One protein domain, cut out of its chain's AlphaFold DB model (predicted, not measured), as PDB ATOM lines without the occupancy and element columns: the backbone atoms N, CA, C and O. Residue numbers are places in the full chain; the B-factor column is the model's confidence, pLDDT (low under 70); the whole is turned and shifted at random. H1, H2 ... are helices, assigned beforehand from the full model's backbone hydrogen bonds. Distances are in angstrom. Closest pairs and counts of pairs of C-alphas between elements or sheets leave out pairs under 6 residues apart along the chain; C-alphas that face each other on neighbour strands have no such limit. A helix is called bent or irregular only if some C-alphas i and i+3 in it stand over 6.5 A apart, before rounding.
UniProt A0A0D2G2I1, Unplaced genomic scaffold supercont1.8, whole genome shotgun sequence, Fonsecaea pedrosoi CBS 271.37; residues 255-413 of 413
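Overview. This is residues 255 to 413 of the 413 residues of an uncharacterized protein of Fonsecaea pedrosoi CBS 271.37 (UniProt A0A0D2G2I1). One very long helix, H4, makes the long axis; helices H1, H2 and H3 are gathered round its first part, and residues 378 to 413 stick out as a bare arm. H2, H3 and that part of H4 form an up-and-down bundle of three, and H1 packs on H4 alone, away from H2 and H3. The printed part has 159 residues, with four named helices, H1 to H4 in order, and no named strand; the class is all helix. The whole is an extended rod, with a radius of gyration of the C-alphas of 27.5 A and spans of 106 by 30 by 27 A.

Along the chain. H4, residues 349 to 412, measures 94.2 A from C-alpha 349 at (-4.178, 5.901, -15.981) to C-alpha 412 at (-24.886, 93.166, -44.917). H3 is residues 324 to 345, 31.3 A. H2 is residues 290 to 314, 35.1 A; it has a kink of 29 degrees near residue 308 and is only just irregular, with C-alphas 309 and 312 6.8 A apart. H1, residues 255 to 278, is 34.4 A long and begins at (-11.468, 39.766, -10.219).

Arrangement. H3 and H4 form a helical hairpin and touch, opposite ways at a shallow tilt of 30 degrees; their closest C-alphas, of Ser 334 and Ser 359, are 4.0 A apart. H2 and H3, also a hairpin, touch, closest at the C-alphas of Thr 299 and Ala 338, 6.4 A. H2, with residues 299 to 309 alone, touches H4, closest at the C-alphas of Ile 309 and Thr 367, 6.5 A. H1 touches residues 350 to 368 of H4, opposite ways at 16 degrees, a shallow tilt, closest at the C-alphas of Ile 276 and Arg 350, 5.7 A. H1 is apart from H2 and H3. Each O i to N i+4 pair is within hydrogen-bond range in H1, H3 and H4, and 19 of 21 in H2.

Size, cuts and confidence. The C-alphas of Ala 283 and Arg 413, the two farthest apart, are 106.5 A apart. Without the free stretch the body spans 53 by 30 by 20 A. The printed part has no cut; the link from H1 to H2 is long, with 11 residues. Residues 280 to 287 have pLDDT under 70.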
ATOM      1  N   GLN A 255     -11.670  40.607 -11.399       81.48
ATOM      2  CA  GLN A 255     -11.468  39.766 -10.219       81.48
ATOM      3  C   GLN A 255     -12.568  38.717 -10.037       81.48
ATOM      4  O   GLN A 255     -12.252  37.593  -9.639       81.48
ATOM      5  N   SER A 256     -13.837  39.033 -10.324       76.48
ATOM      6  CA  SER A 256     -14.925  38.050 -10.239       76.48
ATOM      7  C   SER A 256     -14.738  36.934 -11.260       76.48
ATOM      8  O   SER A 256     -14.871  35.769 -10.891       76.48
ATOM      9  N   ALA A 257     -14.335  37.250 -12.494       77.98
ATOM     10  CA  ALA A 257     -14.072  36.244 -13.521       77.98
ATOM     11  C   ALA A 257     -12.954  35.270 -13.100       77.98
ATOM     12  O   ALA A 257     -13.157  34.054 -13.132       77.98
ATOM     13  N   TYR A 258     -11.815  35.777 -12.601       83.30
ATOM     14  CA  TYR A 258     -10.742  34.919 -12.072       83.30
ATOM     15  C   TYR A 258     -11.207  34.081 -10.872       83.30
ATOM     16  O   TYR A 258     -10.852  32.906 -10.783       83.30
ATOM     17  N   ARG A 259     -12.024  34.640  -9.964       83.39
ATOM     18  CA  ARG A 259     -12.579  33.901  -8.815       83.39
ATOM     19  C   ARG A 259     -13.536  32.793  -9.253       83.39
ATOM     20  O   ARG A 259     -13.442  31.692  -8.723       83.39
ATOM     21  N   ILE A 260     -14.410  33.053 -10.226       79.79
ATOM     22  CA  ILE A 260     -15.364  32.072 -10.763       79.79
ATOM     23  C   ILE A 260     -14.619  30.933 -11.463       79.79
ATOM     24  O   ILE A 260     -14.869  29.765 -11.169       79.79
ATOM     25  N   VAL A 261     -13.658  31.252 -12.337       80.36
ATOM     26  CA  VAL A 261     -12.833  30.236 -13.012       80.36
ATOM     27  C   VAL A 261     -12.025  29.429 -11.995       80.36
ATOM     28  O   VAL A 261     -12.002  28.203 -12.074       80.36
ATOM     29  N   SER A 262     -11.438  30.081 -10.986       82.15
ATOM     30  CA  SER A 262     -10.709  29.395  -9.907       82.15
ATOM     31  C   SER A 262     -11.623  28.497  -9.074       82.15
ATOM     32  O   SER A 262     -11.239  27.384  -8.732       82.15
ATOM     33  N   PHE A 263     -12.849  28.934  -8.782       82.93
ATOM     34  CA  PHE A 263     -13.843  28.126  -8.080       82.93
ATOM     35  C   PHE A 263     -14.188  26.857  -8.868       82.93
ATOM     36  O   PHE A 263     -14.099  25.757  -8.323       82.93
ATOM     37  N   PHE A 264     -14.500  26.979 -10.162       79.33
ATOM     38  CA  PHE A 264     -14.767  25.813 -11.010       79.33
ATOM     39  C   PHE A 264     -13.537  24.915 -11.175       79.33
ATOM     40  O   PHE A 264     -13.686  23.695 -11.200       79.33
ATOM     41  N   ALA A 265     -12.328  25.481 -11.210       78.77
ATOM     42  CA  ALA A 265     -11.091  24.708 -11.201       78.77
ATOM     43  C   ALA A 265     -10.919  23.918  -9.891       78.77
ATOM     44  O   ALA A 265     -10.575  22.743  -9.931       78.77
ATOM     45  N   ILE A 266     -11.222  24.505  -8.728       82.27
ATOM     46  CA  ILE A 266     -11.173  23.803  -7.432       82.27
ATOM     47  C   ILE A 266     -12.220  22.680  -7.377       82.27
ATOM     48  O   ILE A 266     -11.906  21.563  -6.963       82.27
ATOM     49  N   VAL A 267     -13.447  22.939  -7.836       79.12
ATOM     50  CA  VAL A 267     -14.511  21.920  -7.913       79.12
ATOM     51  C   VAL A 267     -14.121  20.792  -8.874       79.12
ATOM     52  O   VAL A 267     -14.276  19.614  -8.545       79.12
ATOM     53  N   GLY A 268     -13.558  21.134 -10.034       75.48
ATOM     54  CA  GLY A 268     -13.029  20.171 -10.999       75.48
ATOM     55  C   GLY A 268     -11.877  19.343 -10.430       75.48
ATOM     56  O   GLY A 268     -11.815  18.135 -10.660       75.48
ATOM     57  N   LEU A 269     -11.010  19.950  -9.616       77.33
ATOM     58  CA  LEU A 269      -9.901  19.263  -8.958       77.33
ATOM     59  C   LEU A 269     -10.428  18.251  -7.942       77.33
ATOM     60  O   LEU A 269     -10.008  17.097  -7.956       77.33
ATOM     61  N   ALA A 270     -11.394  18.648  -7.110       78.45
ATOM     62  CA  ALA A 270     -12.043  17.745  -6.164       78.45
ATOM     63  C   ALA A 270     -12.730  16.569  -6.881       78.45
ATOM     64  O   ALA A 270     -12.580  15.419  -6.469       78.45
ATOM     65  N   SER A 271     -13.422  16.830  -7.996       76.30
ATOM     66  CA  SER A 271     -14.022  15.783  -8.834       76.30
ATOM     67  C   SER A 271     -12.968  14.845  -9.439       76.30
ATOM     68  O   SER A 271     -13.151  13.625  -9.440       76.30
ATOM     69  N   THR A 272     -11.830  15.385  -9.878       74.27
ATOM     70  CA  THR A 272     -10.701  14.606 -10.407       74.27
ATOM     71  C   THR A 272     -10.084  13.722  -9.323       74.27
ATOM     72  O   THR A 272      -9.872  12.534  -9.554       74.27
ATOM     73  N   ILE A 273      -9.883  14.246  -8.109       77.25
ATOM     74  CA  ILE A 273      -9.399  13.477  -6.948       77.25
ATOM     75  C   ILE A 273     -10.369  12.339  -6.608       77.25
ATOM     76  O   ILE A 273      -9.942  11.198  -6.439       77.25
ATOM     77  N   LEU A 274     -11.676  12.617  -6.561       75.76
ATOM     78  CA  LEU A 274     -12.699  11.592  -6.331       75.76
ATOM     79  C   LEU A 274     -12.702  10.525  -7.431       75.76
ATOM     80  O   LEU A 274     -12.858   9.340  -7.135       75.76
ATOM     81  N   SER A 275     -12.499  10.930  -8.685       74.03
ATOM     82  CA  SER A 275     -12.411  10.010  -9.821       74.03
ATOM     83  C   SER A 275     -11.191   9.101  -9.686       74.03
ATOM     84  O   SER A 275     -11.324   7.888  -9.795       74.03
ATOM     85  N   ILE A 276     -10.028   9.654  -9.329       77.58
ATOM     86  CA  ILE A 276      -8.797   8.890  -9.074       77.58
ATOM     87  C   ILE A 276      -8.977   7.903  -7.922       77.58
ATOM     88  O   ILE A 276      -8.511   6.767  -8.016       77.58
ATOM     89  N   TRP A 277      -9.645   8.324  -6.845       79.10
ATOM     90  CA  TRP A 277      -9.904   7.471  -5.688       79.10
ATOM     91  C   TRP A 277     -10.825   6.297  -6.039       79.10
ATOM     92  O   TRP A 277     -10.600   5.179  -5.577       79.10
ATOM     93  N   LYS A 278     -11.818   6.528  -6.908       75.04
ATOM     94  CA  LYS A 278     -12.719   5.482  -7.416       75.04
ATOM     95  C   LYS A 278     -12.117   4.618  -8.523       75.04
ATOM     96  O   LYS A 278     -12.587   3.501  -8.721       75.04
ATOM     97  N   CYS A 279     -11.108   5.092  -9.250       70.35
ATOM     98  CA  CYS A 279     -10.422   4.281 -10.251       70.35
ATOM     99  C   CYS A 279      -9.658   3.149  -9.558       70.35
ATOM    100  O   CYS A 279      -8.624   3.397  -8.937       70.35
ATOM    101  N   THR A 280     -10.118   1.903  -9.689       66.66
ATOM    102  CA  THR A 280      -9.367   0.706  -9.280       66.66
ATOM    103  C   THR A 280      -7.965   0.750  -9.901       66.66
ATOM    104  O   THR A 280      -7.847   1.095 -11.077       66.66
ATOM    105  N   PRO A 281      -6.885   0.481  -9.147       62.88
ATOM    106  CA  PRO A 281      -5.554   0.447  -9.736       62.88
ATOM    107  C   PRO A 281      -5.518  -0.681 -10.771       62.88
ATOM    108  O   PRO A 281      -5.744  -1.841 -10.428       62.88
ATOM    109  N   SER A 282      -5.290  -0.339 -12.039       58.84
ATOM    110  CA  SER A 282      -5.147  -1.335 -13.095       58.84
ATOM    111  C   SER A 282      -3.960  -2.237 -12.762       58.84
ATOM    112  O   SER A 282      -2.878  -1.752 -12.424       58.84
ATOM    113  N   ALA A 283      -4.162  -3.553 -12.841       56.67
ATOM    114  CA  ALA A 283      -3.049  -4.490 -12.876       56.67
ATOM    115  C   ALA A 283      -2.116  -4.103 -14.039       56.67
ATOM    116  O   ALA A 283      -2.588  -3.603 -15.055       56.67
ATOM    117  N   ILE A 284      -0.811  -4.331 -13.870       58.11
ATOM    118  CA  ILE A 284       0.342  -3.806 -14.641       58.11
ATOM    119  C   ILE A 284       0.316  -4.096 -16.170       58.11
ATOM    120  O   ILE A 284       1.268  -3.784 -16.880       58.11
ATOM    121  N   SER A 285      -0.749  -4.665 -16.739       63.05
ATOM    122  CA  SER A 285      -0.857  -4.809 -18.190       63.05
ATOM    123  C   SER A 285      -1.125  -3.464 -18.873       63.05
ATOM    124  O   SER A 285      -1.979  -2.687 -18.454       63.05
ATOM    125  N   VAL A 286      -0.393  -3.205 -19.961       61.06
ATOM    126  CA  VAL A 286      -0.656  -2.092 -20.884       61.06
ATOM    127  C   VAL A 286      -2.054  -2.302 -21.471       61.06
ATOM    128  O   VAL A 286      -2.247  -3.152 -22.339       61.06
ATOM    129  N   GLN A 287      -3.046  -1.580 -20.954       61.66
ATOM    130  CA  GLN A 287      -4.435  -1.671 -21.398       61.66
ATOM    131  C   GLN A 287      -4.765  -0.471 -22.286       61.66
ATOM    132  O   GLN A 287      -4.936   0.647 -21.810       61.66
ATOM    133  N   LEU A 288      -4.862  -0.719 -23.593       71.49
ATOM    134  CA  LEU A 288      -5.532   0.175 -24.540       71.49
ATOM    135  C   LEU A 288      -7.036  -0.117 -24.468       71.49
ATOM    136  O   LEU A 288      -7.569  -0.889 -25.264       71.49
ATOM    137  N   ASP A 289      -7.701   0.432 -23.457       80.55
ATOM    138  CA  ASP A 289      -9.145   0.293 -23.272       80.55
ATOM    139  C   ASP A 289      -9.926   1.385 -24.041       80.55
ATOM    140  O   ASP A 289      -9.367   2.245 -24.729       80.55
ATOM    141  N   SER A 290     -11.257   1.362 -23.955       77.71
ATOM    142  CA  SER A 290     -12.104   2.413 -24.538       77.71
ATOM    143  C   SER A 290     -11.870   3.792 -23.901       77.71
ATOM    144  O   SER A 290     -12.094   4.818 -24.551       77.71
ATOM    145  N   ASN A 291     -11.384   3.837 -22.656       81.32
ATOM    146  CA  ASN A 291     -11.074   5.084 -21.966       81.32
ATOM    147  C   ASN A 291      -9.820   5.752 -22.542       81.32
ATOM    148  O   ASN A 291      -9.782   6.983 -22.590       81.32
ATOM    149  N   PHE A 292      -8.838   4.989 -23.035       79.90
ATOM    150  CA  PHE A 292      -7.697   5.543 -23.765       79.90
ATOM    151  C   PHE A 292      -8.154   6.329 -24.994       79.90
ATOM    152  O   PHE A 292      -7.801   7.498 -25.141       79.90
ATOM    153  N   TRP A 293      -8.991   5.731 -25.849       79.98
ATOM    154  CA  TRP A 293      -9.484   6.391 -27.064       79.98
ATOM    155  C   TRP A 293     -10.334   7.627 -26.749       79.98
ATOM    156  O   TRP A 293     -10.214   8.646 -27.430       79.98
ATOM    157  N   SER A 294     -11.135   7.573 -25.680       79.71
ATOM    158  CA  SER A 294     -11.873   8.735 -25.170       79.71
ATOM    159  C   SER A 294     -10.928   9.849 -24.702       79.71
ATOM    160  O   SER A 294     -11.098  11.011 -25.071       79.71
ATOM    161  N   THR A 295      -9.872   9.494 -23.964       81.35
ATOM    162  CA  THR A 295      -8.851  10.431 -23.470       81.35
ATOM    163  C   THR A 295      -8.059  11.057 -24.618       81.35
ATOM    164  O   THR A 295      -7.835  12.269 -24.638       81.35
ATOM    165  N   LEU A 296      -7.680  10.256 -25.616       78.51
ATOM    166  CA  LEU A 296      -7.024  10.727 -26.830       78.51
ATOM    167  C   LEU A 296      -7.929  11.704 -27.589       78.51
ATOM    168  O   LEU A 296      -7.476  12.783 -27.962       78.51
ATOM    169  N   GLY A 297      -9.217  11.378 -27.748       80.04
ATOM    170  CA  GLY A 297     -10.206  12.263 -28.366       80.04
ATOM    171  C   GLY A 297     -10.357  13.595 -27.627       80.04
ATOM    172  O   GLY A 297     -10.294  14.654 -28.252       80.04
ATOM    173  N   GLN A 298     -10.472  13.566 -26.295       85.46
ATOM    174  CA  GLN A 298     -10.507  14.775 -25.460       85.46
ATOM    175  C   GLN A 298      -9.234  15.615 -25.615       85.46
ATOM    176  O   GLN A 298      -9.314  16.839 -25.715       85.46
ATOM    177  N   THR A 299      -8.069  14.969 -25.706       80.49
ATOM    178  CA  THR A 299      -6.785  15.663 -25.869       80.49
ATOM    179  C   THR A 299      -6.657  16.307 -27.251       80.49
ATOM    180  O   THR A 299      -6.232  17.454 -27.356       80.49
ATOM    181  N   VAL A 300      -7.090  15.629 -28.320       80.46
ATOM    182  CA  VAL A 300      -7.121  16.202 -29.679       80.46
ATOM    183  C   VAL A 300      -8.055  17.414 -29.746       80.46
ATOM    184  O   VAL A 300      -7.693  18.439 -30.323       80.46
ATOM    185  N   VAL A 301      -9.232  17.339 -29.115       82.35
ATOM    186  CA  VAL A 301     -10.157  18.481 -29.015       82.35
ATOM    187  C   VAL A 301      -9.547  19.616 -28.185       82.35
ATOM    188  O   VAL A 301      -9.671  20.778 -28.569       82.35
ATOM    189  N   SER A 302      -8.839  19.306 -27.094       82.65
ATOM    190  CA  SER A 302      -8.112  20.305 -26.300       82.65
ATOM    191  C   SER A 302      -7.025  20.997 -27.127       82.65
ATOM    192  O   SER A 302      -6.982  22.227 -27.129       82.65
ATOM    193  N   PHE A 303      -6.239  20.262 -27.926       81.51
ATOM    194  CA  PHE A 303      -5.271  20.855 -28.858       81.51
ATOM    195  C   PHE A 303      -5.937  21.724 -29.925       81.51
ATOM    196  O   PHE A 303      -5.423  22.798 -30.233       81.51
ATOM    197  N   ALA A 304      -7.092  21.318 -30.458       84.07
ATOM    198  CA  ALA A 304      -7.864  22.164 -31.364       84.07
ATOM    199  C   ALA A 304      -8.320  23.461 -30.668       84.07
ATOM    200  O   ALA A 304      -8.187  24.544 -31.235       84.07
ATOM    201  N   GLY A 305      -8.773  23.376 -29.413       84.92
ATOM    202  CA  GLY A 305      -9.077  24.546 -28.587       84.92
ATOM    203  C   GLY A 305      -7.842  25.388 -28.241       84.92
ATOM    204  O   GLY A 305      -7.945  26.593 -28.055       84.92
ATOM    205  N   LEU A 306      -6.653  24.792 -28.157       84.63
ATOM    206  CA  LEU A 306      -5.405  25.523 -27.941       84.63
ATOM    207  C   LEU A 306      -5.002  26.266 -29.221       84.63
ATOM    208  O   LEU A 306      -4.583  27.421 -29.176       84.63
ATOM    209  N   TYR A 307      -5.197  25.634 -30.380       80.09
ATOM    210  CA  TYR A 307      -4.974  26.242 -31.685       80.09
ATOM    211  C   TYR A 307      -5.874  27.464 -31.911       80.09
ATOM    212  O   TYR A 307      -5.397  28.469 -32.434       80.09
ATOM    213  N   THR A 308      -7.137  27.443 -31.467       84.65
ATOM    214  CA  THR A 308      -8.012  28.627 -31.561       84.65
ATOM    215  C   THR A 308      -7.536  29.786 -30.682       84.65
ATOM    216  O   THR A 308      -7.686  30.935 -31.093       84.65
ATOM    217  N   ILE A 309      -6.894  29.513 -29.539       84.30
ATOM    218  CA  ILE A 309      -6.254  30.537 -28.690       84.30
ATOM    219  C   ILE A 309      -4.987  31.096 -29.358       84.30
ATOM    220  O   ILE A 309      -4.702  32.287 -29.254       84.30
ATOM    221  N   ILE A 310      -4.232  30.259 -30.075       82.07
ATOM    222  CA  ILE A 310      -3.006  30.651 -30.792       82.07
ATOM    223  C   ILE A 310      -3.323  31.385 -32.106       82.07
ATOM    224  O   ILE A 310      -2.520  32.187 -32.581       82.07
ATOM    225  N   LEU A 311      -4.490  31.156 -32.708       81.70
ATOM    226  CA  LEU A 311      -4.839  31.677 -34.030       81.70
ATOM    227  C   LEU A 311      -4.726  33.213 -34.159       81.70
ATOM    228  O   LEU A 311      -4.153  33.661 -35.156       81.70
ATOM    229  N   PRO A 312      -5.189  34.044 -33.199       78.35
ATOM    230  CA  PRO A 312      -4.970  35.493 -33.240       78.35
ATOM    231  C   PRO A 312      -3.483  35.878 -33.277       78.35
ATOM    232  O   PRO A 312      -3.108  36.827 -33.964       78.35
ATOM    233  N   ILE A 313      -2.633  35.102 -32.596       80.98
ATOM    234  CA  ILE A 313      -1.179  35.297 -32.553       80.98
ATOM    235  C   ILE A 313      -0.567  35.004 -33.921       80.98
ATOM    236  O   ILE A 313       0.199  35.808 -34.449       80.98
ATOM    237  N   LEU A 314      -0.951  33.878 -34.528       79.32
ATOM    238  CA  LEU A 314      -0.476  33.482 -35.858       79.32
ATOM    239  C   LEU A 314      -0.925  34.451 -36.952       79.32
ATOM    240  O   LEU A 314      -0.197  34.672 -37.917       79.32
ATOM    241  N   ARG A 315      -2.096  35.075 -36.789       84.07
ATOM    242  CA  ARG A 315      -2.598  36.113 -37.700       84.07
ATOM    243  C   ARG A 315      -1.881  37.457 -37.561       84.07
ATOM    244  O   ARG A 315      -2.258  38.387 -38.263       84.07
ATOM    245  N   LYS A 316      -0.869  37.568 -36.687       77.72
ATOM    246  CA  LYS A 316      -0.181  38.829 -36.367       77.72
ATOM    247  C   LYS A 316      -1.164  39.944 -35.988       77.72
ATOM    248  O   LYS A 316      -0.922  41.107 -36.291       77.72
ATOM    249  N   ALA A 317      -2.290  39.597 -35.361       74.60
ATOM    250  CA  ALA A 317      -3.157  40.619 -34.798       74.60
ATOM    251  C   ALA A 317      -2.370  41.363 -33.709       74.60
ATOM    252  O   ALA A 317      -1.623  40.729 -32.969       74.60
ATOM    253  N   ASP A 318      -2.531  42.680 -33.578       73.27
ATOM    254  CA  ASP A 318      -1.902  43.443 -32.489       73.27
ATOM    255  C   ASP A 318      -2.564  43.121 -31.137       73.27
ATOM    256  O   ASP A 318      -3.326  43.906 -30.575       73.27
ATOM    257  N   PHE A 319      -2.370  41.917 -30.611       71.35
ATOM    258  CA  PHE A 319      -2.913  41.540 -29.313       71.35
ATOM    259  C   PHE A 319      -1.921  41.965 -28.218       71.35
ATOM    260  O   PHE A 319      -0.747  41.584 -28.218       71.35
ATOM    261  N   TYR A 320      -2.386  42.784 -27.276       77.46
ATOM    262  CA  TYR A 320      -1.607  43.164 -26.102       77.46
ATOM    263  C   TYR A 320      -2.024  42.288 -24.928       77.46
ATOM    264  O   TYR A 320      -3.102  42.476 -24.390       77.46
ATOM    265  N   VAL A 321      -1.179  41.339 -24.526       80.45
ATOM    266  CA  VAL A 321      -1.394  40.576 -23.289       80.45
ATOM    267  C   VAL A 321      -0.612  41.235 -22.166       80.45
ATOM    268  O   VAL A 321       0.606  41.392 -22.287       80.45
ATOM    269  N   SER A 322      -1.295  41.588 -21.070       78.03
ATOM    270  CA  SER A 322      -0.687  42.323 -19.947       78.03
ATOM    271  C   SER A 322       0.528  41.607 -19.349       78.03
ATOM    272  O   SER A 322       1.515  42.249 -18.999       78.03
ATOM    273  N   ASN A 323       0.487  40.273 -19.275       86.10
ATOM    274  CA  ASN A 323       1.595  39.434 -18.836       86.10
ATOM    275  C   ASN A 323       1.878  38.338 -19.869       86.10
ATOM    276  O   ASN A 323       1.400  37.206 -19.760       86.10
ATOM    277  N   LYS A 324       2.674  38.687 -20.886       87.75
ATOM    278  CA  LYS A 324       3.071  37.764 -21.960       87.75
ATOM    279  C   LYS A 324       3.699  36.481 -21.409       87.75
ATOM    280  O   LYS A 324       3.382  35.401 -21.890       87.75
ATOM    281  N   VAL A 325       4.553  36.590 -20.389       89.97
ATOM    282  CA  VAL A 325       5.273  35.440 -19.817       89.97
ATOM    283  C   VAL A 325       4.302  34.441 -19.195       89.97
ATOM    284  O   VAL A 325       4.395  33.256 -19.496       89.97
ATOM    285  N   ALA A 326       3.349  34.908 -18.380       89.64
ATOM    286  CA  ALA A 326       2.342  34.040 -17.767       89.64
ATOM    287  C   ALA A 326       1.428  33.387 -18.811       89.64
ATOM    288  O   ALA A 326       1.151  32.194 -18.743       89.64
ATOM    289  N   PHE A 327       0.999  34.148 -19.818       89.75
ATOM    290  CA  PHE A 327       0.166  33.610 -20.888       89.75
ATOM    291  C   PHE A 327       0.895  32.518 -21.685       89.75
ATOM    292  O   PHE A 327       0.371  31.417 -21.849       89.75
ATOM    293  N   TYR A 328       2.128  32.775 -22.131       90.79
ATOM    294  CA  TYR A 328       2.905  31.772 -22.860       90.79
ATOM    295  C   TYR A 328       3.277  30.573 -21.979       90.79
ATOM    296  O   TYR A 328       3.251  29.445 -22.467       90.79
ATOM    297  N   SER A 329       3.564  30.771 -20.688       92.15
ATOM    298  CA  SER A 329       3.854  29.657 -19.780       92.15
ATOM    299  C   SER A 329       2.623  28.781 -19.531       92.15
ATOM    300  O   SER A 329       2.753  27.559 -19.500       92.15
ATOM    301  N   MET A 330       1.421  29.355 -19.440       92.24
ATOM    302  CA  MET A 330       0.161  28.604 -19.362       92.24
ATOM    303  C   MET A 330      -0.111  27.818 -20.647       92.24
ATOM    304  O   MET A 330      -0.457  26.643 -20.593       92.24
ATOM    305  N   MET A 331       0.120  28.426 -21.808       90.34
ATOM    306  CA  MET A 331      -0.034  27.757 -23.102       90.34
ATOM    307  C   MET A 331       0.932  26.576 -23.262       90.34
ATOM    308  O   MET A 331       0.518  25.474 -23.622       90.34
ATOM    309  N   VAL A 332       2.215  26.788 -22.958       92.30
ATOM    310  CA  VAL A 332       3.241  25.738 -23.042       92.30
ATOM    311  C   VAL A 332       2.991  24.654 -21.997       92.30
ATOM    312  O   VAL A 332       3.052  23.474 -22.331       92.30
ATOM    313  N   SER A 333       2.665  25.018 -20.755       91.79
ATOM    314  CA  SER A 333       2.356  24.032 -19.714       91.79
ATOM    315  C   SER A 333       1.110  23.220 -20.056       91.79
ATOM    316  O   SER A 333       1.141  22.006 -19.877       91.79
ATOM    317  N   SER A 334       0.067  23.830 -20.628       92.84
ATOM    318  CA  SER A 334      -1.116  23.123 -21.131       92.84
ATOM    319  C   SER A 334      -0.745  22.092 -22.199       92.84
ATOM    320  O   SER A 334      -1.116  20.923 -22.083       92.84
ATOM    321  N   LEU A 335       0.069  22.483 -23.184       90.15
ATOM    322  CA  LEU A 335       0.526  21.592 -24.251       90.15
ATOM    323  C   LEU A 335       1.358  20.419 -23.706       90.15
ATOM    324  O   LEU A 335       1.105  19.262 -24.041       90.15
ATOM    325  N   VAL A 336       2.340  20.717 -22.850       92.39
ATOM    326  CA  VAL A 336       3.250  19.719 -22.271       92.39
ATOM    327  C   VAL A 336       2.491  18.753 -21.366       92.39
ATOM    328  O   VAL A 336       2.690  17.546 -21.468       92.39
ATOM    329  N   THR A 337       1.596  19.251 -20.512       92.36
ATOM    330  CA  THR A 337       0.801  18.397 -19.611       92.36
ATOM    331  C   THR A 337      -0.193  17.522 -20.372       92.36
ATOM    332  O   THR A 337      -0.310  16.350 -20.032       92.36
ATOM    333  N   ALA A 338      -0.819  18.015 -21.446       89.17
ATOM    334  CA  ALA A 338      -1.658  17.195 -22.330       89.17
ATOM    335  C   ALA A 338      -0.855  16.076 -23.014       89.17
ATOM    336  O   ALA A 338      -1.250  14.909 -22.992       89.17
ATOM    337  N   ALA A 339       0.304  16.409 -23.593       88.28
ATOM    338  CA  ALA A 339       1.164  15.429 -24.253       88.28
ATOM    339  C   ALA A 339       1.682  14.366 -23.267       88.28
ATOM    340  O   ALA A 339       1.615  13.167 -23.547       88.28
ATOM    341  N   LEU A 340       2.135  14.793 -22.083       90.67
ATOM    342  CA  LEU A 340       2.527  13.888 -21.004       90.67
ATOM    343  C   LEU A 340       1.345  13.046 -20.520       90.67
ATOM    344  O   LEU A 340       1.540  11.872 -20.227       90.67
ATOM    345  N   GLY A 341       0.130  13.596 -20.482       87.75
ATOM    346  CA  GLY A 341      -1.088  12.862 -20.153       87.75
ATOM    347  C   GLY A 341      -1.270  11.637 -21.045       87.75
ATOM    348  O   GLY A 341      -1.447  10.533 -20.530       87.75
ATOM    349  N   ILE A 342      -1.135  11.784 -22.366       85.99
ATOM    350  CA  ILE A 342      -1.234  10.658 -23.314       85.99
ATOM    351  C   ILE A 342      -0.116   9.628 -23.088       85.99
ATOM    352  O   ILE A 342      -0.379   8.423 -23.032       85.99
ATOM    353  N   ILE A 343       1.136  10.079 -22.950       87.52
ATOM    354  CA  ILE A 343       2.294   9.184 -22.781       87.52
ATOM    355  C   ILE A 343       2.165   8.397 -21.472       87.52
ATOM    356  O   ILE A 343       2.274   7.171 -21.463       87.52
ATOM    357  N   VAL A 344       1.873   9.092 -20.372       88.98
ATOM    358  CA  VAL A 344       1.753   8.510 -19.033       88.98
ATOM    359  C   VAL A 344       0.540   7.590 -18.922       88.98
ATOM    360  O   VAL A 344       0.593   6.652 -18.134       88.98
ATOM    361  N   TYR A 345      -0.513   7.779 -19.730       86.33
ATOM    362  CA  TYR A 345      -1.693   6.901 -19.724       86.33
ATOM    363  C   TYR A 345      -1.315   5.423 -19.871       86.33
ATOM    364  O   TYR A 345      -1.872   4.581 -19.171       86.33
ATOM    365  N   HIS A 346      -0.325   5.126 -20.721       82.72
ATOM    366  CA  HIS A 346       0.150   3.765 -20.984       82.72
ATOM    367  C   HIS A 346       0.706   3.064 -19.741       82.72
ATOM    368  O   HIS A 346       0.609   1.845 -19.626       82.72
ATOM    369  N   PHE A 347       1.296   3.830 -18.823       85.35
ATOM    370  CA  PHE A 347       1.923   3.310 -17.610       85.35
ATOM    371  C   PHE A 347       1.007   3.443 -16.393       85.35
ATOM    372  O   PHE A 347       1.005   2.586 -15.512       85.35
ATOM    373  N   GLN A 348       0.249   4.539 -16.313       85.24
ATOM    374  CA  GLN A 348      -0.556   4.883 -15.152       85.24
ATOM    375  C   GLN A 348      -1.736   5.794 -15.523       85.24
ATOM    376  O   GLN A 348      -1.623   7.023 -15.574       85.24
ATOM    377  N   THR A 349      -2.921   5.198 -15.664       84.08
ATOM    378  CA  THR A 349      -4.178   5.901 -15.981       84.08
ATOM    379  C   THR A 349      -4.486   7.048 -15.013       84.08
ATOM    380  O   THR A 349      -4.871   8.135 -15.432       84.08
ATOM    381  N   ARG A 350      -4.261   6.852 -13.705       85.49
ATOM    382  CA  ARG A 350      -4.551   7.869 -12.673       85.49
ATOM    383  C   ARG A 350      -3.749   9.158 -12.867       85.49
ATOM    384  O   ARG A 350      -4.305  10.246 -12.756       85.49
ATOM    385  N   THR A 351      -2.459   9.040 -13.167       85.03
ATOM    386  CA  THR A 351      -1.571  10.196 -13.356       85.03
ATOM    387  C   THR A 351      -1.900  10.926 -14.653       85.03
ATOM    388  O   THR A 351      -1.897  12.154 -14.681       85.03
ATOM    389  N   SER A 352      -2.277  10.189 -15.703       87.23
ATOM    390  CA  SER A 352      -2.770  10.781 -16.950       87.23
ATOM    391  C   SER A 352      -4.002  11.668 -16.740       87.23
ATOM    392  O   SER A 352      -4.037  12.793 -17.238       87.23
ATOM    393  N   LEU A 353      -4.973  11.216 -15.937       86.28
ATOM    394  CA  LEU A 353      -6.166  12.007 -15.615       86.28
ATOM    395  C   LEU A 353      -5.811  13.338 -14.938       86.28
ATOM    396  O   LEU A 353      -6.350  14.377 -15.319       86.28
ATOM    397  N   VAL A 354      -4.872  13.329 -13.981       88.32
ATOM    398  CA  VAL A 354      -4.388  14.562 -13.328       88.32
ATOM    399  C   VAL A 354      -3.734  15.498 -14.340       88.32
ATOM    400  O   VAL A 354      -4.010  16.694 -14.338       88.32
ATOM    401  N   LEU A 355      -2.877  14.967 -15.212       89.37
ATOM    402  CA  LEU A 355      -2.158  15.761 -16.206       89.37
ATOM    403  C   LEU A 355      -3.105  16.417 -17.219       89.37
ATOM    404  O   LEU A 355      -2.971  17.607 -17.494       89.37
ATOM    405  N   ASN A 356      -4.110  15.686 -17.706       88.69
ATOM    406  CA  ASN A 356      -5.121  16.233 -18.615       88.69
ATOM    407  C   ASN A 356      -6.002  17.289 -17.936       88.69
ATOM    408  O   ASN A 356      -6.366  18.298 -18.545       88.69
ATOM    409  N   PHE A 357      -6.308  17.095 -16.654       87.60
ATOM    410  CA  PHE A 357      -7.016  18.092 -15.864       87.60
ATOM    411  C   PHE A 357      -6.190  19.378 -15.685       87.60
ATOM    412  O   PHE A 357      -6.693  20.475 -15.932       87.60
ATOM    413  N   LEU A 358      -4.903  19.258 -15.337       90.64
ATOM    414  CA  LEU A 358      -3.980  20.396 -15.241       90.64
ATOM    415  C   LEU A 358      -3.830  21.126 -16.582       90.64
ATOM    416  O   LEU A 358      -3.846  22.358 -16.610       90.64
ATOM    417  N   SER A 359      -3.755  20.381 -17.687       92.05
ATOM    418  CA  SER A 359      -3.731  20.946 -19.038       92.05
ATOM    419  C   SER A 359      -4.965  21.800 -19.324       92.05
ATOM    420  O   SER A 359      -4.843  22.933 -19.801       92.05
ATOM    421  N   SER A 360      -6.143  21.291 -18.954       90.20
ATOM    422  CA  SER A 360      -7.423  21.980 -19.134       90.20
ATOM    423  C   SER A 360      -7.510  23.254 -18.287       90.20
ATOM    424  O   SER A 360      -7.959  24.288 -18.777       90.20
ATOM    425  N   ILE A 361      -7.029  23.224 -17.037       89.57
ATOM    426  CA  ILE A 361      -6.934  24.426 -16.192       89.57
ATOM    427  C   ILE A 361      -6.039  25.476 -16.853       89.57
ATOM    428  O   ILE A 361      -6.428  26.639 -16.965       89.57
ATOM    429  N   ALA A 362      -4.843  25.082 -17.291       91.69
ATOM    430  CA  ALA A 362      -3.901  26.003 -17.915       91.69
ATOM    431  C   ALA A 362      -4.488  26.628 -19.196       91.69
ATOM    432  O   ALA A 362      -4.357  27.834 -19.412       91.69
ATOM    433  N   GLN A 363      -5.226  25.845 -19.990       91.03
ATOM    434  CA  GLN A 363      -5.952  26.324 -21.169       91.03
ATOM    435  C   GLN A 363      -7.064  27.325 -20.814       91.03
ATOM    436  O   GLN A 363      -7.220  28.342 -21.497       91.03
ATOM    437  N   LEU A 364      -7.822  27.076 -19.740       89.27
ATOM    438  CA  LEU A 364      -8.861  27.993 -19.260       89.27
ATOM    439  C   LEU A 364      -8.270  29.340 -18.836       89.27
ATOM    440  O   LEU A 364      -8.783  30.380 -19.244       89.27
ATOM    441  N   PHE A 365      -7.171  29.341 -18.077       90.84
ATOM    442  CA  PHE A 365      -6.511  30.587 -17.683       90.84
ATOM    443  C   PHE A 365      -5.887  31.323 -18.872       90.84
ATOM    444  O   PHE A 365      -6.019  32.543 -18.959       90.84
ATOM    445  N   ALA A 366      -5.278  30.613 -19.827       90.19
ATOM    446  CA  ALA A 366      -4.779  31.235 -21.053       90.19
ATOM    447  C   ALA A 366      -5.913  31.898 -21.857       90.19
ATOM    448  O   ALA A 366      -5.776  33.033 -22.313       90.19
ATOM    449  N   THR A 367      -7.066  31.228 -21.962       90.41
ATOM    450  CA  THR A 367      -8.267  31.787 -22.602       90.41
ATOM    451  C   THR A 367      -8.772  33.019 -21.854       90.41
ATOM    452  O   THR A 367      -9.074  34.031 -22.482       90.41
ATOM    453  N   LEU A 368      -8.821  32.970 -20.518       88.40
ATOM    454  CA  LEU A 368      -9.245  34.101 -19.694       88.40
ATOM    455  C   LEU A 368      -8.333  35.317 -19.905       88.40
ATOM    456  O   LEU A 368      -8.833  36.412 -20.139       88.40
ATOM    457  N   HIS A 369      -7.013  35.116 -19.918       87.75
ATOM    458  CA  HIS A 369      -6.045  36.173 -20.220       87.75
ATOM    459  C   HIS A 369      -6.244  36.781 -21.613       87.75
ATOM    460  O   HIS A 369      -6.100  37.995 -21.773       87.75
ATOM    461  N   LEU A 370      -6.573  35.963 -22.617       87.31
ATOM    462  CA  LEU A 370      -6.851  36.431 -23.975       87.31
ATOM    463  C   LEU A 370      -8.119  37.301 -24.021       87.31
ATOM    464  O   LEU A 370      -8.099  38.373 -24.620       87.31
ATOM    465  N   VAL A 371      -9.201  36.855 -23.375       86.89
ATOM    466  CA  VAL A 371     -10.486  37.578 -23.330       86.89
ATOM    467  C   VAL A 371     -10.349  38.907 -22.589       86.89
ATOM    468  O   VAL A 371     -10.804  39.930 -23.086       86.89
ATOM    469  N   ASP A 372      -9.670  38.902 -21.445       85.66
ATOM    470  CA  ASP A 372      -9.367  40.080 -20.621       85.66
ATOM    471  C   ASP A 372      -8.584  41.134 -21.430       85.66
ATOM    472  O   ASP A 372      -8.979  42.292 -21.541       85.66
ATOM    473  N   SER A 373      -7.545  40.685 -22.139       85.62
ATOM    474  CA  SER A 373      -6.729  41.525 -23.027       85.62
ATOM    475  C   SER A 373      -7.513  42.101 -24.215       85.62
ATOM    476  O   SER A 373      -7.297  43.241 -24.630       85.62
ATOM    477  N   ALA A 374      -8.426  41.314 -24.791       86.46
ATOM    478  CA  ALA A 374      -9.303  41.775 -25.864       86.46
ATOM    479  C   ALA A 374     -10.323  42.809 -25.360       86.46
ATOM    480  O   ALA A 374     -10.600  43.780 -26.065       86.46
ATOM    481  N   GLY A 375     -10.833  42.624 -24.137       85.97
ATOM    482  CA  GLY A 375     -11.706  43.574 -23.450       85.97
ATOM    483  C   GLY A 375     -11.039  44.935 -23.270       85.97
ATOM    484  O   GLY A 375     -11.587  45.938 -23.724       85.97
ATOM    485  N   ASP A 376      -9.817  44.963 -22.729       85.71
ATOM    486  CA  ASP A 376      -9.038  46.197 -22.545       85.71
ATOM    487  C   ASP A 376      -8.849  46.960 -23.869       85.71
ATOM    488  O   ASP A 376      -9.025  48.181 -23.932       85.71
ATOM    489  N   ARG A 377      -8.544  46.245 -24.964       85.15
ATOM    490  CA  ARG A 377      -8.387  46.861 -26.290       85.15
ATOM    491  C   ARG A 377      -9.706  47.412 -26.829       85.15
ATOM    492  O   ARG A 377      -9.708  48.495 -27.409       85.15
ATOM    493  N   LEU A 378     -10.813  46.695 -26.639       86.52
ATOM    494  CA  LEU A 378     -12.132  47.154 -27.071       86.52
ATOM    495  C   LEU A 378     -12.549  48.420 -26.314       86.52
ATOM    496  O   LEU A 378     -13.040  49.364 -26.929       86.52
ATOM    497  N   THR A 379     -12.297  48.478 -25.005       86.79
ATOM    498  CA  THR A 379     -12.537  49.677 -24.191       86.79
ATOM    499  C   THR A 379     -11.639  50.839 -24.616       86.79
ATOM    500  O   THR A 379     -12.116  51.970 -24.716       86.79
ATOM    501  N   GLY A 380     -10.365  50.574 -24.923       88.50
ATOM    502  CA  GLY A 380      -9.438  51.574 -25.459       88.50
ATOM    503  C   GLY A 380      -9.913  52.165 -26.788       88.50
ATOM    504  O   GLY A 380     -10.039  53.383 -26.904       88.50
ATOM    505  N   LEU A 381     -10.271  51.309 -27.749       89.82
ATOM    506  CA  LEU A 381     -10.813  51.723 -29.048       89.82
ATOM    507  C   LEU A 381     -12.137  52.475 -28.903       89.82
ATOM    508  O   LEU A 381     -12.353  53.480 -29.570       89.82
ATOM    509  N   HIS A 382     -13.023  52.030 -28.010       91.92
ATOM    510  CA  HIS A 382     -14.281  52.726 -27.755       91.92
ATOM    511  C   HIS A 382     -14.050  54.143 -27.213       91.92
ATOM    512  O   HIS A 382     -14.742  55.079 -27.615       91.92
ATOM    513  N   ARG A 383     -13.053  54.324 -26.338       92.92
ATOM    514  CA  ARG A 383     -12.661  55.641 -25.823       92.92
ATOM    515  C   ARG A 383     -12.068  56.527 -26.917       92.92
ATOM    516  O   ARG A 383     -12.388  57.710 -26.954       92.92
ATOM    517  N   GLU A 384     -11.245  55.967 -27.798       93.87
ATOM    518  CA  GLU A 384     -10.673  56.686 -28.941       93.87
ATOM    519  C   GLU A 384     -11.760  57.135 -29.923       93.87
ATOM    520  O   GLU A 384     -11.837  58.318 -30.238       93.87
ATOM    521  N   ILE A 385     -12.664  56.231 -30.312       94.14
ATOM    522  CA  ILE A 385     -13.810  56.544 -31.180       94.14
ATOM    523  C   ILE A 385     -14.697  57.609 -30.534       94.14
ATOM    524  O   ILE A 385     -15.125  58.540 -31.205       94.14
ATOM    525  N   SER A 386     -14.957  57.510 -29.228       93.52
ATOM    526  CA  SER A 386     -15.751  58.518 -28.512       93.52
ATOM    527  C   SER A 386     -15.050  59.880 -28.475       93.52
ATOM    528  O   SER A 386     -15.703  60.912 -28.613       93.52
ATOM    529  N   GLY A 387     -13.721  59.891 -28.330       94.64
ATOM    530  CA  GLY A 387     -12.905  61.100 -28.421       94.64
ATOM    531  C   GLY A 387     -12.976  61.732 -29.810       94.64
ATOM    532  O   GLY A 387     -13.314  62.908 -29.929       94.64
ATOM    533  N   GLN A 388     -12.769  60.940 -30.861       94.98
ATOM    534  CA  GLN A 388     -12.876  61.392 -32.251       94.98
ATOM    535  C   GLN A 388     -14.286  61.883 -32.587       94.98
ATOM    536  O   GLN A 388     -14.444  62.908 -33.243       94.98
ATOM    537  N   GLN A 389     -15.320  61.200 -32.097       95.16
ATOM    538  CA  GLN A 389     -16.701  61.632 -32.279       95.16
ATOM    539  C   GLN A 389     -16.936  63.001 -31.631       95.16
ATOM    540  O   GLN A 389     -17.551  63.866 -32.249       95.16
ATOM    541  N   SER A 390     -16.393  63.232 -30.431       94.63
ATOM    542  CA  SER A 390     -16.487  64.540 -29.775       94.63
ATOM    543  C   SER A 390     -15.733  65.643 -30.531       94.63
ATOM    544  O   SER A 390     -16.226  66.764 -30.615       94.63
ATOM    545  N   GLU A 391     -14.589  65.327 -31.141       96.12
ATOM    546  CA  GLU A 391     -13.823  66.261 -31.975       96.12
ATOM    547  C   GLU A 391     -14.563  66.606 -33.273       96.12
ATOM    548  O   GLU A 391     -14.689  67.779 -33.623       96.12
ATOM    549  N   ILE A 392     -15.139  65.605 -33.947       96.09
ATOM    550  CA  ILE A 392     -15.990  65.802 -35.127       96.09
ATOM    551  C   ILE A 392     -17.195  66.675 -34.777       96.09
ATOM    552  O   ILE A 392     -17.548  67.567 -35.548       96.09
ATOM    553  N   ASP A 393     -17.827  66.442 -33.628       96.16
ATOM    554  CA  ASP A 393     -18.972  67.236 -33.188       96.16
ATOM    555  C   ASP A 393     -18.576  68.689 -32.872       96.16
ATOM    556  O   ASP A 393     -19.353  69.600 -33.161       96.16
ATOM    557  N   MET A 394     -17.370  68.934 -32.342       96.83
ATOM    558  CA  MET A 394     -16.834  70.291 -32.174       96.83
ATOM    559  C   MET A 394     -16.568  70.972 -33.522       96.83
ATOM    560  O   MET A 394     -17.066  72.072 -33.745       96.83
ATOM    561  N   LEU A 395     -15.875  70.304 -34.450       97.23
ATOM    562  CA  LEU A 395     -15.590  70.844 -35.786       97.23
ATOM    563  C   LEU A 395     -16.871  71.105 -36.591       97.23
ATOM    564  O   LEU A 395     -16.972  72.094 -37.311       97.23
ATOM    565  N   ARG A 396     -17.889  70.245 -36.455       97.19
ATOM    566  CA  ARG A 396     -19.205  70.463 -37.077       97.19
ATOM    567  C   ARG A 396     -19.890  71.716 -36.551       97.19
ATOM    568  O   ARG A 396     -20.528  72.406 -37.342       97.19
ATOM    569  N   ARG A 397     -19.776  72.005 -35.249       96.76
ATOM    570  CA  ARG A 397     -20.299  73.250 -34.665       96.76
ATOM    571  C   ARG A 397     -19.527  74.461 -35.178       96.76
ATOM    572  O   ARG A 397     -20.157  75.399 -35.638       96.76
ATOM    573  N   GLU A 398     -18.199  74.393 -35.220       97.43
ATOM    574  CA  GLU A 398     -17.365  75.486 -35.741       97.43
ATOM    575  C   GLU A 398     -17.677  75.811 -37.213       97.43
ATOM    576  O   GLU A 398     -17.853  76.973 -37.570       97.43
ATOM    577  N   ILE A 399     -17.835  74.795 -38.067       97.62
ATOM    578  CA  ILE A 399     -18.240  74.989 -39.470       97.62
ATOM    579  C   ILE A 399     -19.645  75.599 -39.567       97.62
ATOM    580  O   ILE A 399     -19.893  76.431 -40.440       97.62
ATOM    581  N   PHE A 400     -20.573  75.175 -38.705       97.37
ATOM    582  CA  PHE A 400     -21.925  75.730 -38.670       97.37
ATOM    583  C   PHE A 400     -21.911  77.215 -38.280       97.37
ATOM    584  O   PHE A 400     -22.543  78.022 -38.960       97.37
ATOM    585  N   ASP A 401     -21.132  77.579 -37.263       97.23
ATOM    586  CA  ASP A 401     -20.993  78.956 -36.788       97.23
ATOM    587  C   ASP A 401     -20.311  79.853 -37.840       97.23
ATOM    588  O   ASP A 401     -20.782  80.958 -38.114       97.23
ATOM    589  N   LEU A 402     -19.256  79.364 -38.506       97.29
ATOM    590  CA  LEU A 402     -18.594  80.078 -39.607       97.29
ATOM    591  C   LEU A 402     -19.526  80.296 -40.804       97.29
ATOM    592  O   LEU A 402     -19.479  81.349 -41.440       97.29
ATOM    593  N   ARG A 403     -20.375  79.313 -41.119       97.12
ATOM    594  CA  ARG A 403     -21.356  79.439 -42.200       97.12
ATOM    595  C   ARG A 403     -22.423  80.479 -41.869       97.12
ATOM    596  O   ARG A 403     -22.732  81.293 -42.730       97.12
ATOM    597  N   ALA A 404     -22.927  80.483 -40.636       96.34
ATOM    598  CA  ALA A 404     -23.868  81.500 -40.177       96.34
ATOM    599  C   ALA A 404     -23.255  82.911 -40.253       96.34
ATOM    600  O   ALA A 404     -23.884  83.821 -40.784       96.34
ATOM    601  N   ALA A 405     -21.997  83.073 -39.827       96.20
ATOM    602  CA  ALA A 405     -21.294  84.353 -39.912       96.20
ATOM    603  C   ALA A 405     -21.086  84.838 -41.361       96.20
ATOM    604  O   ALA A 405     -21.194  86.033 -41.635       96.20
ATOM    605  N   LEU A 406     -20.804  83.925 -42.299       96.91
ATOM    606  CA  LEU A 406     -20.660  84.258 -43.720       96.91
ATOM    607  C   LEU A 406     -21.997  84.678 -44.349       96.91
ATOM    608  O   LEU A 406     -22.034  85.634 -45.128       96.91
ATOM    609  N   ASP A 407     -23.080  83.975 -44.013       96.28
ATOM    610  CA  ASP A 407     -24.425  84.308 -44.483       96.28
ATOM    611  C   ASP A 407     -24.846  85.700 -43.957       96.28
ATOM    612  O   ASP A 407     -25.338  86.521 -44.738       96.28
ATOM    613  N   ASP A 408     -24.540  86.025 -42.695       95.69
ATOM    614  CA  ASP A 408     -24.773  87.352 -42.105       95.69
ATOM    615  C   ASP A 408     -23.953  88.463 -42.792       95.69
ATOM    616  O   ASP A 408     -24.484  89.540 -43.081       95.69
ATOM    617  N   GLU A 409     -22.675  88.222 -43.112       94.82
ATOM    618  CA  GLU A 409     -21.846  89.199 -43.839       94.82
ATOM    619  C   GLU A 409     -22.355  89.421 -45.272       94.82
ATOM    620  O   GLU A 409     -22.340  90.548 -45.772       94.82
ATOM    621  N   SER A 410     -22.844  88.367 -45.935       93.43
ATOM    622  CA  SER A 410     -23.420  88.467 -47.281       93.43
ATOM    623  C   SER A 410     -24.725  89.264 -47.312       93.43
ATOM    624  O   SER A 410     -24.979  89.954 -48.292       93.43
ATOM    625  N   ALA A 411     -25.522  89.211 -46.240       91.43
ATOM    626  CA  ALA A 411     -26.742  90.001 -46.101       91.43
ATOM    627  C   ALA A 411     -26.465  91.485 -45.791       91.43
ATOM    628  O   ALA A 411     -27.327  92.332 -46.021       91.43
ATOM    629  N   ALA A 412     -25.286  91.800 -45.246       91.40
ATOM    630  CA  ALA A 412     -24.886  93.166 -44.917       91.40
ATOM    631  C   ALA A 412     -24.278  93.943 -46.103       91.40
ATOM    632  O   ALA A 412     -24.196  95.171 -46.036       91.40
ATOM    633  N   ARG A 413     -23.825  93.245 -47.151       88.39
ATOM    634  CA  ARG A 413     -23.312  93.837 -48.397       88.39
ATOM    635  C   ARG A 413     -24.433  94.022 -49.409       88.39
ATOM    636  O   ARG A 413     -24.390  95.060 -50.108       88.39
TER     637      ARG A 413